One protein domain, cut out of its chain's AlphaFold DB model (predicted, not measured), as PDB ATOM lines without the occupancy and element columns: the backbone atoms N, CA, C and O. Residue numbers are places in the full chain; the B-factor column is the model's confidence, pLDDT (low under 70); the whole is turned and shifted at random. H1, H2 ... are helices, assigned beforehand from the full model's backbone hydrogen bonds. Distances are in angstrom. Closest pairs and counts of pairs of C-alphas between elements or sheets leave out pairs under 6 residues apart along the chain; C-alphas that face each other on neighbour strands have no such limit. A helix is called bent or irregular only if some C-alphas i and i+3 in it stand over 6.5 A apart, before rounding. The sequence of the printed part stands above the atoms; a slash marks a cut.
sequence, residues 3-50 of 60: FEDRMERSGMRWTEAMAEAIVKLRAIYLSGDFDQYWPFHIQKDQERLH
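Overview. This is residues 3 to 50 of the 60 residues of an uncharacterized protein of Verrucomicrobia bacterium (UniProt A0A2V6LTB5). Two helices of equal residue count, H2 and H3, meet near their ends as an open V, with a tight turn at its point, and a short third helix, H1, stands off near the other end of H2 without touching either. The outer part of H3, residues 39 to 49, sticks out as a free arm with His 50 after it, and residues 5 to 13, which run from H1 into the link toward H2, stand free as well. The printed part has 48 residues, with three named helices in the order H1, H2, H3 and no named strand; its class is all helix. The whole is loose, with a radius of gyration of the C-alphas of 12.2 A, and the C-alphas span 30 by 29 by 17 A along their three main axes.

Arrangement. H1, residues 3 to 9, touches no helix. It is apart from H2, residues 16 to 31, although the two follow each other through a short link of 6 residues. H1 is also apart from H3, residues 34 to 49. A tight link of 2 residues joins H2 to H3. These two helices only just touch, and only at the corner by their link, with 3 pairs of C-alphas within 8 A. Residues 25 to 28 of H2 and residues 34 to 37 of H3 alone take part. The closest C-alphas of the two helices are those of Ile 28 and Phe 34, 5.4 A apart. H2 and H3 run opposite ways at a shallow tilt of 29 degrees, and their centres are 14.2 A apart. In H1 and H2 every O i to N i+4 pair is within hydrogen-bond range; in H3 10 of 12 are.

Along the chain. H1 runs from Phe 3, with its C-alpha at (26.962, 68.049, -78.475), to Arg 9, 10.2 A from first to last C-alpha. H2 runs from Glu 16, with its C-alpha at (23.219, 80.393, -86.765), to Ser 31, and is 22.8 A long from first to last C-alpha. H3 runs from Phe 34 to Leu 49, whose C-alpha is at (6.853, 69.535, -82.325), over 21.2 A. H3 is neither bent nor irregular, but only just: C-alphas 36 and 39 are 6.5 A apart.

Size, cuts and confidence. The two C-alphas farthest apart are those of Gly 11 and Gly 32, at 30.7 A. The C-alphas of the first and last printed residues, Phe 3 and His 50, are 23.7 A apart. The printed part has no cut and no long link. The mean pLDDT of the printed part is 76.4. Residues 3 to 14 are under 70, and the mean of H1 is 58.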
ATOM      1  N   PHE A   3      28.140  67.694 -77.681       58.88
ATOM      2  CA  PHE A   3      26.962  68.049 -78.475       58.88
ATOM      3  C   PHE A   3      27.271  68.312 -79.950       58.88
ATOM      4  O   PHE A   3      26.440  68.009 -80.799       58.88
ATOM      5  N   GLU A   4      28.452  68.856 -80.243       56.91
ATOM      6  CA  GLU A   4      28.830  69.226 -81.607       56.91
ATOM      7  C   GLU A   4      28.982  67.989 -82.501       56.91
ATOM      8  O   GLU A   4      28.317  67.877 -83.529       56.91
ATOM      9  N   ASP A   5      29.703  66.991 -81.990       58.81
ATOM     10  CA  ASP A   5      29.970  65.705 -82.642       58.81
ATOM     11  C   ASP A   5      28.687  64.910 -82.954       58.81
ATOM     12  O   ASP A   5      28.549  64.280 -84.005       58.81
ATOM     13  N   ARG A   6      27.693  64.954 -82.053       58.25
ATOM     14  CA  ARG A   6      26.417  64.245 -82.254       58.25
ATOM     15  C   ARG A   6      25.521  64.944 -83.282       58.25
ATOM     16  O   ARG A   6      24.807  64.265 -84.018       58.25
ATOM     17  N   MET A   7      25.554  66.275 -83.327       59.75
ATOM     18  CA  MET A   7      24.750  67.080 -84.253       59.75
ATOM     19  C   MET A   7      25.306  67.030 -85.680       59.75
ATOM     20  O   MET A   7      24.528  66.885 -86.624       59.75
ATOM     21  N   GLU A   8      26.633  67.040 -85.841       57.56
ATOM     22  CA  GLU A   8      27.294  66.843 -87.140       57.56
ATOM     23  C   GLU A   8      26.987  65.468 -87.743       57.56
ATOM     24  O   GLU A   8      26.626  65.370 -88.918       57.56
ATOM     25  N   ARG A   9      27.028  64.400 -86.931       58.66
ATOM     26  CA  ARG A   9      26.677  63.041 -87.386       58.66
ATOM     27  C   ARG A   9      25.222  62.892 -87.829       58.66
ATOM     28  O   ARG A   9      24.929  62.001 -88.620       58.66
ATOM     29  N   SER A  10      24.314  63.745 -87.350       58.00
ATOM     30  CA  SER A  10      22.907  63.736 -87.770       58.00
ATOM     31  C   SER A  10      22.674  64.426 -89.123       58.00
ATOM     32  O   SER A  10      21.528  64.495 -89.569       58.00
ATOM     33  N   GLY A  11      23.712  64.970 -89.774       56.56
ATOM     34  CA  GLY A  11      23.573  65.703 -91.041       56.56
ATOM     35  C   GLY A  11      22.785  67.013 -90.910       56.56
ATOM     36  O   GLY A  11      22.396  67.612 -91.913       56.56
ATOM     37  N   MET A  12      22.540  67.467 -89.677       61.50
ATOM     38  CA  MET A  12      21.829  68.705 -89.391       61.50
ATOM     39  C   MET A  12      22.797  69.862 -89.654       61.50
ATOM     40  O   MET A  12      23.729  70.086 -88.883       61.50
ATOM     41  N   ARG A  13      22.623  70.580 -90.770       63.31
ATOM     42  CA  ARG A  13      23.443  71.764 -91.064       63.31
ATOM     43  C   ARG A  13      23.303  72.762 -89.917       63.31
ATOM     44  O   ARG A  13      22.189  73.140 -89.560       63.31
ATOM     45  N   TRP A  14      24.436  73.185 -89.364       66.44
ATOM     46  CA  TRP A  14      24.496  74.219 -88.342       66.44
ATOM     47  C   TRP A  14      23.918  75.511 -88.902       66.44
ATOM     48  O   TRP A  14      24.507  76.150 -89.770       66.44
ATOM     49  N   THR A  15      22.736  75.876 -88.425       76.44
ATOM     50  CA  THR A  15      22.193  77.212 -88.632       76.44
ATOM     51  C   THR A  15      22.679  78.106 -87.500       76.44
ATOM     52  O   THR A  15      22.888  77.644 -86.377       76.44
ATOM     53  N   GLU A  16      22.845  79.396 -87.776       78.19
ATOM     54  CA  GLU A  16      23.219  80.393 -86.765       78.19
ATOM     55  C   GLU A  16      22.276  80.349 -85.549       78.19
ATOM     56  O   GLU A  16      22.720  80.366 -84.404       78.19
ATOM     57  N   ALA A  17      20.984  80.115 -85.799       77.81
ATOM     58  CA  ALA A  17      19.978  79.900 -84.764       77.81
ATOM     59  C   ALA A  17      20.288  78.702 -83.842       77.81
ATOM     60  O   ALA A  17      20.035  78.765 -82.639       77.81
ATOM     61  N   MET A  18      20.843  77.610 -84.379       71.88
ATOM     62  CA  MET A  18      21.230  76.437 -83.586       71.88
ATOM     63  C   MET A  18      22.475  76.723 -82.738       71.88
ATOM     64  O   MET A  18      22.524  76.342 -81.567       71.88
ATOM     65  N   ALA A  19      23.462  77.427 -83.301       82.06
ATOM     66  CA  ALA A  19      24.654  77.840 -82.563       82.06
ATOM     67  C   ALA A  19      24.280  78.751 -81.382       82.06
ATOM     68  O   ALA A  19      24.709  78.517 -80.250       82.06
ATOM     69  N   GLU A  20      23.405  79.729 -81.622       82.94
ATOM     70  CA  GLU A  20      22.903  80.631 -80.589       82.94
ATOM     71  C   GLU A  20      22.101  79.884 -79.508       82.94
ATOM     72  O   GLU A  20      22.281  80.135 -78.313       82.94
ATOM     73  N   ALA A  21      21.260  78.918 -79.896       83.44
ATOM     74  CA  ALA A  21      20.514  78.085 -78.954       83.44
ATOM     75  C   ALA A  21      21.444  77.287 -78.028       83.44
ATOM     76  O   ALA A  21      21.225  77.267 -76.818       83.44
ATOM     77  N   ILE A  22      22.516  76.689 -78.565       80.19
ATOM     78  CA  ILE A  22      23.504  75.937 -77.775       80.19
ATOM     79  C   ILE A  22      24.261  76.858 -76.811       80.19
ATOM     80  O   ILE A  22      24.491  76.476 -75.662       80.19
ATOM     81  N   VAL A  23      24.640  78.064 -77.245       84.69
ATOM     82  CA  VAL A  23      25.318  79.044 -76.379       84.69
ATOM     83  C   VAL A  23      24.412  79.460 -75.220       84.69
ATOM     84  O   VAL A  23      24.850  79.428 -74.070       84.69
ATOM     85  N   LYS A  24      23.138  79.764 -75.492       84.25
ATOM     86  CA  LYS A  24      22.147  80.092 -74.453       84.25
ATOM     87  C   LYS A  24      21.950  78.937 -73.473       84.25
ATOM     88  O   LYS A  24      21.957  79.154 -72.265       84.25
ATOM     89  N   LEU A  25      21.847  77.708 -73.980       83.31
ATOM     90  CA  LEU A  25      21.711  76.513 -73.144       83.31
ATOM     91  C   LEU A  25      22.917  76.331 -72.213       83.31
ATOM     92  O   LEU A  25      22.751  76.047 -71.030       83.31
ATOM     93  N   ARG A  26      24.134  76.536 -72.734       83.62
ATOM     94  CA  ARG A  26      25.371  76.467 -71.942       83.62
ATOM     95  C   ARG A  26      25.459  77.582 -70.902       83.62
ATOM     96  O   ARG A  26      25.932  77.316 -69.804       83.62
ATOM     97  N   ALA A  27      25.003  78.791 -71.222       87.75
ATOM     98  CA  ALA A  27      24.965  79.896 -70.268       87.75
ATOM     99  C   ALA A  27      24.050  79.569 -69.076       87.75
ATOM    100  O   ALA A  27      24.481  79.676 -67.935       87.75
ATOM    101  N   ILE A  28      22.836  79.074 -69.338       84.88
ATOM    102  CA  ILE A  28      21.873  78.682 -68.293       84.88
ATOM    103  C   ILE A  28      22.403  77.500 -67.462       84.88
ATOM    104  O   ILE A  28      22.243  77.473 -66.245       84.88
ATOM    105  N   TYR A  29      23.081  76.545 -68.106       82.06
ATOM    106  CA  TYR A  29      23.738  75.427 -67.425       82.06
ATOM    107  C   TYR A  29      24.841  75.877 -66.465       82.06
ATOM    108  O   TYR A  29      24.905  75.393 -65.338       82.06
ATOM    109  N   LEU A  30      25.686  76.825 -66.876       83.69
ATOM    110  CA  LEU A  30      26.744  77.366 -66.020       83.69
ATOM    111  C   LEU A  30      26.200  78.220 -64.870       83.69
ATOM    112  O   LEU A  30      26.816  78.245 -63.808       83.69
ATOM    113  N   SER A  31      25.057  78.881 -65.061       84.69
ATOM    114  CA  SER A  31      24.377  79.630 -63.996       84.69
ATOM    115  C   SER A  31      23.735  78.734 -62.930       84.69
ATOM    116  O   SER A  31      23.397  79.224 -61.860       84.69
ATOM    117  N   GLY A  32      23.569  77.430 -63.191       84.75
ATOM    118  CA  GLY A  32      22.883  76.503 -62.283       84.75
ATOM    119  C   GLY A  32      21.351  76.560 -62.357       84.75
ATOM    120  O   GLY A  32      20.680  75.763 -61.715       84.75
ATOM    121  N   ASP A  33      20.791  77.433 -63.197       84.94
ATOM    122  CA  ASP A  33      19.339  77.598 -63.383       84.94
ATOM    123  C   ASP A  33      18.735  76.582 -64.368       84.94
ATOM    124  O   ASP A  33      17.546  76.624 -64.701       84.94
ATOM    125  N   PHE A  34      19.556  75.664 -64.879       81.56
ATOM    126  CA  PHE A  34      19.146  74.688 -65.883       81.56
ATOM    127  C   PHE A  34      18.008  73.796 -65.408       81.56
ATOM    128  O   PHE A  34      17.068  73.579 -66.168       81.56
ATOM    129  N   ASP A  35      18.036  73.353 -64.153       80.69
ATOM    130  CA  ASP A  35      17.013  72.457 -63.610       80.69
ATOM    131  C   ASP A  35      15.623  73.113 -63.560       80.69
ATOM    132  O   ASP A  35      14.608  72.434 -63.714       80.69
ATOM    133  N   GLN A  36      15.562  74.442 -63.419       85.00
ATOM    134  CA  GLN A  36      14.311  75.201 -63.451       85.00
ATOM    135  C   GLN A  36      13.892  75.580 -64.880       85.00
ATOM    136  O   GLN A  36      12.700  75.621 -65.194       85.00
ATOM    137  N   TYR A  37      14.855  75.856 -65.757       82.75
ATOM    138  CA  TYR A  37      14.595  76.227 -67.148       82.75
ATOM    139  C   TYR A  37      14.197  75.026 -68.025       82.75
ATOM    140  O   TYR A  37      13.369  75.155 -68.931       82.75
ATOM    141  N   TRP A  38      14.763  73.846 -67.760       82.94
ATOM    142  CA  TRP A  38      14.595  72.653 -68.588       82.94
ATOM    143  C   TRP A  38      13.136  72.179 -68.716       82.94
ATOM    144  O   TRP A  38      12.700  71.956 -69.848       82.94
ATOM    145  N   PRO A  39      12.324  72.106 -67.639       86.06
ATOM    146  CA  PRO A  39      10.914  71.726 -67.745       86.06
ATOM    147  C   PRO A  39      10.102  72.672 -68.638       86.06
ATOM    148  O   PRO A  39       9.304  72.222 -69.460       86.06
ATOM    149  N   PHE A  40      10.347  73.982 -68.525       84.81
ATOM    150  CA  PHE A  40       9.699  74.994 -69.362       84.81
ATOM    151  C   PHE A  40      10.077  74.833 -70.840       84.81
ATOM    152  O   PHE A  40       9.213  74.895 -71.720       84.81
ATOM    153  N   HIS A  41      11.361  74.588 -71.114       83.81
ATOM    154  CA  HIS A  41      11.855  74.384 -72.471       83.81
ATOM    155  C   HIS A  41      11.237  73.139 -73.125       83.81
ATOM    156  O   HIS A  41      10.767  73.221 -74.257       83.81
ATOM    157  N   ILE A  42      11.159  72.019 -72.396       83.62
ATOM    158  CA  ILE A  42      10.549  70.774 -72.885       83.62
ATOM    159  C   ILE A  42       9.060  70.956 -73.183       83.62
ATOM    160  O   ILE A  42       8.604  70.526 -74.239       83.62
ATOM    161  N   GLN A  43       8.303  71.621 -72.305       84.44
ATOM    162  CA  GLN A  43       6.878  71.870 -72.546       84.44
ATOM    163  C   GLN A  43       6.661  72.686 -73.830       84.44
ATOM    164  O   GLN A  43       5.819  72.341 -74.659       84.44
ATOM    165  N   LYS A  44       7.459  73.741 -74.031       84.38
ATOM    166  CA  LYS A  44       7.397  74.570 -75.242       84.38
ATOM    167  C   LYS A  44       7.803  73.816 -76.503       84.38
ATOM    168  O   LYS A  44       7.195  74.017 -77.554       84.38
ATOM    169  N   ASP A  45       8.815  72.961 -76.412       82.25
ATOM    170  CA  ASP A  45       9.265  72.163 -77.550       82.25
ATOM    171  C   ASP A  45       8.236  71.086 -77.920       82.25
ATOM    172  O   ASP A  45       7.940  70.900 -79.099       82.25
ATOM    173  N   GLN A  46       7.578  70.470 -76.932       80.88
ATOM    174  CA  GLN A  46       6.459  69.557 -77.172       80.88
ATOM    175  C   GLN A  46       5.270  70.248 -77.845       80.88
ATOM    176  O   GLN A  46       4.734  69.704 -78.806       80.88
ATOM    177  N   GLU A  47       4.892  71.454 -77.415       81.62
ATOM    178  CA  GLU A  47       3.846  72.247 -78.082       81.62
ATOM    179  C   GLU A  47       4.197  72.549 -79.552       81.62
ATOM    180  O   GLU A  47       3.323  72.559 -80.422       81.62
ATOM    181  N   ARG A  48       5.484  72.782 -79.845       79.19
ATOM    182  CA  ARG A  48       5.979  73.113 -81.187       79.19
ATOM    183  C   ARG A  48       6.106  71.891 -82.100       79.19
ATOM    184  O   ARG A  48       5.786  71.990 -83.284       79.19
ATOM    185  N   LEU A  49       6.613  70.775 -81.578       76.12
ATOM    186  CA  LEU A  49       6.853  69.535 -82.325       76.12
ATOM    187  C   LEU A  49       5.596  68.672 -82.459       76.12
ATOM    188  O   LEU A  49       5.443  67.962 -83.452       76.12
ATOM    189  N   HIS A  50       4.688  68.755 -81.487       70.19
ATOM    190  CA  HIS A  50       3.417  68.040 -81.470       70.19
ATOM    191  C   HIS A  50       2.235  69.017 -81.425       70.19
ATOM    192  O   HIS A  50       1.482  69.036 -80.447       70.19
TER     193      HIS A  50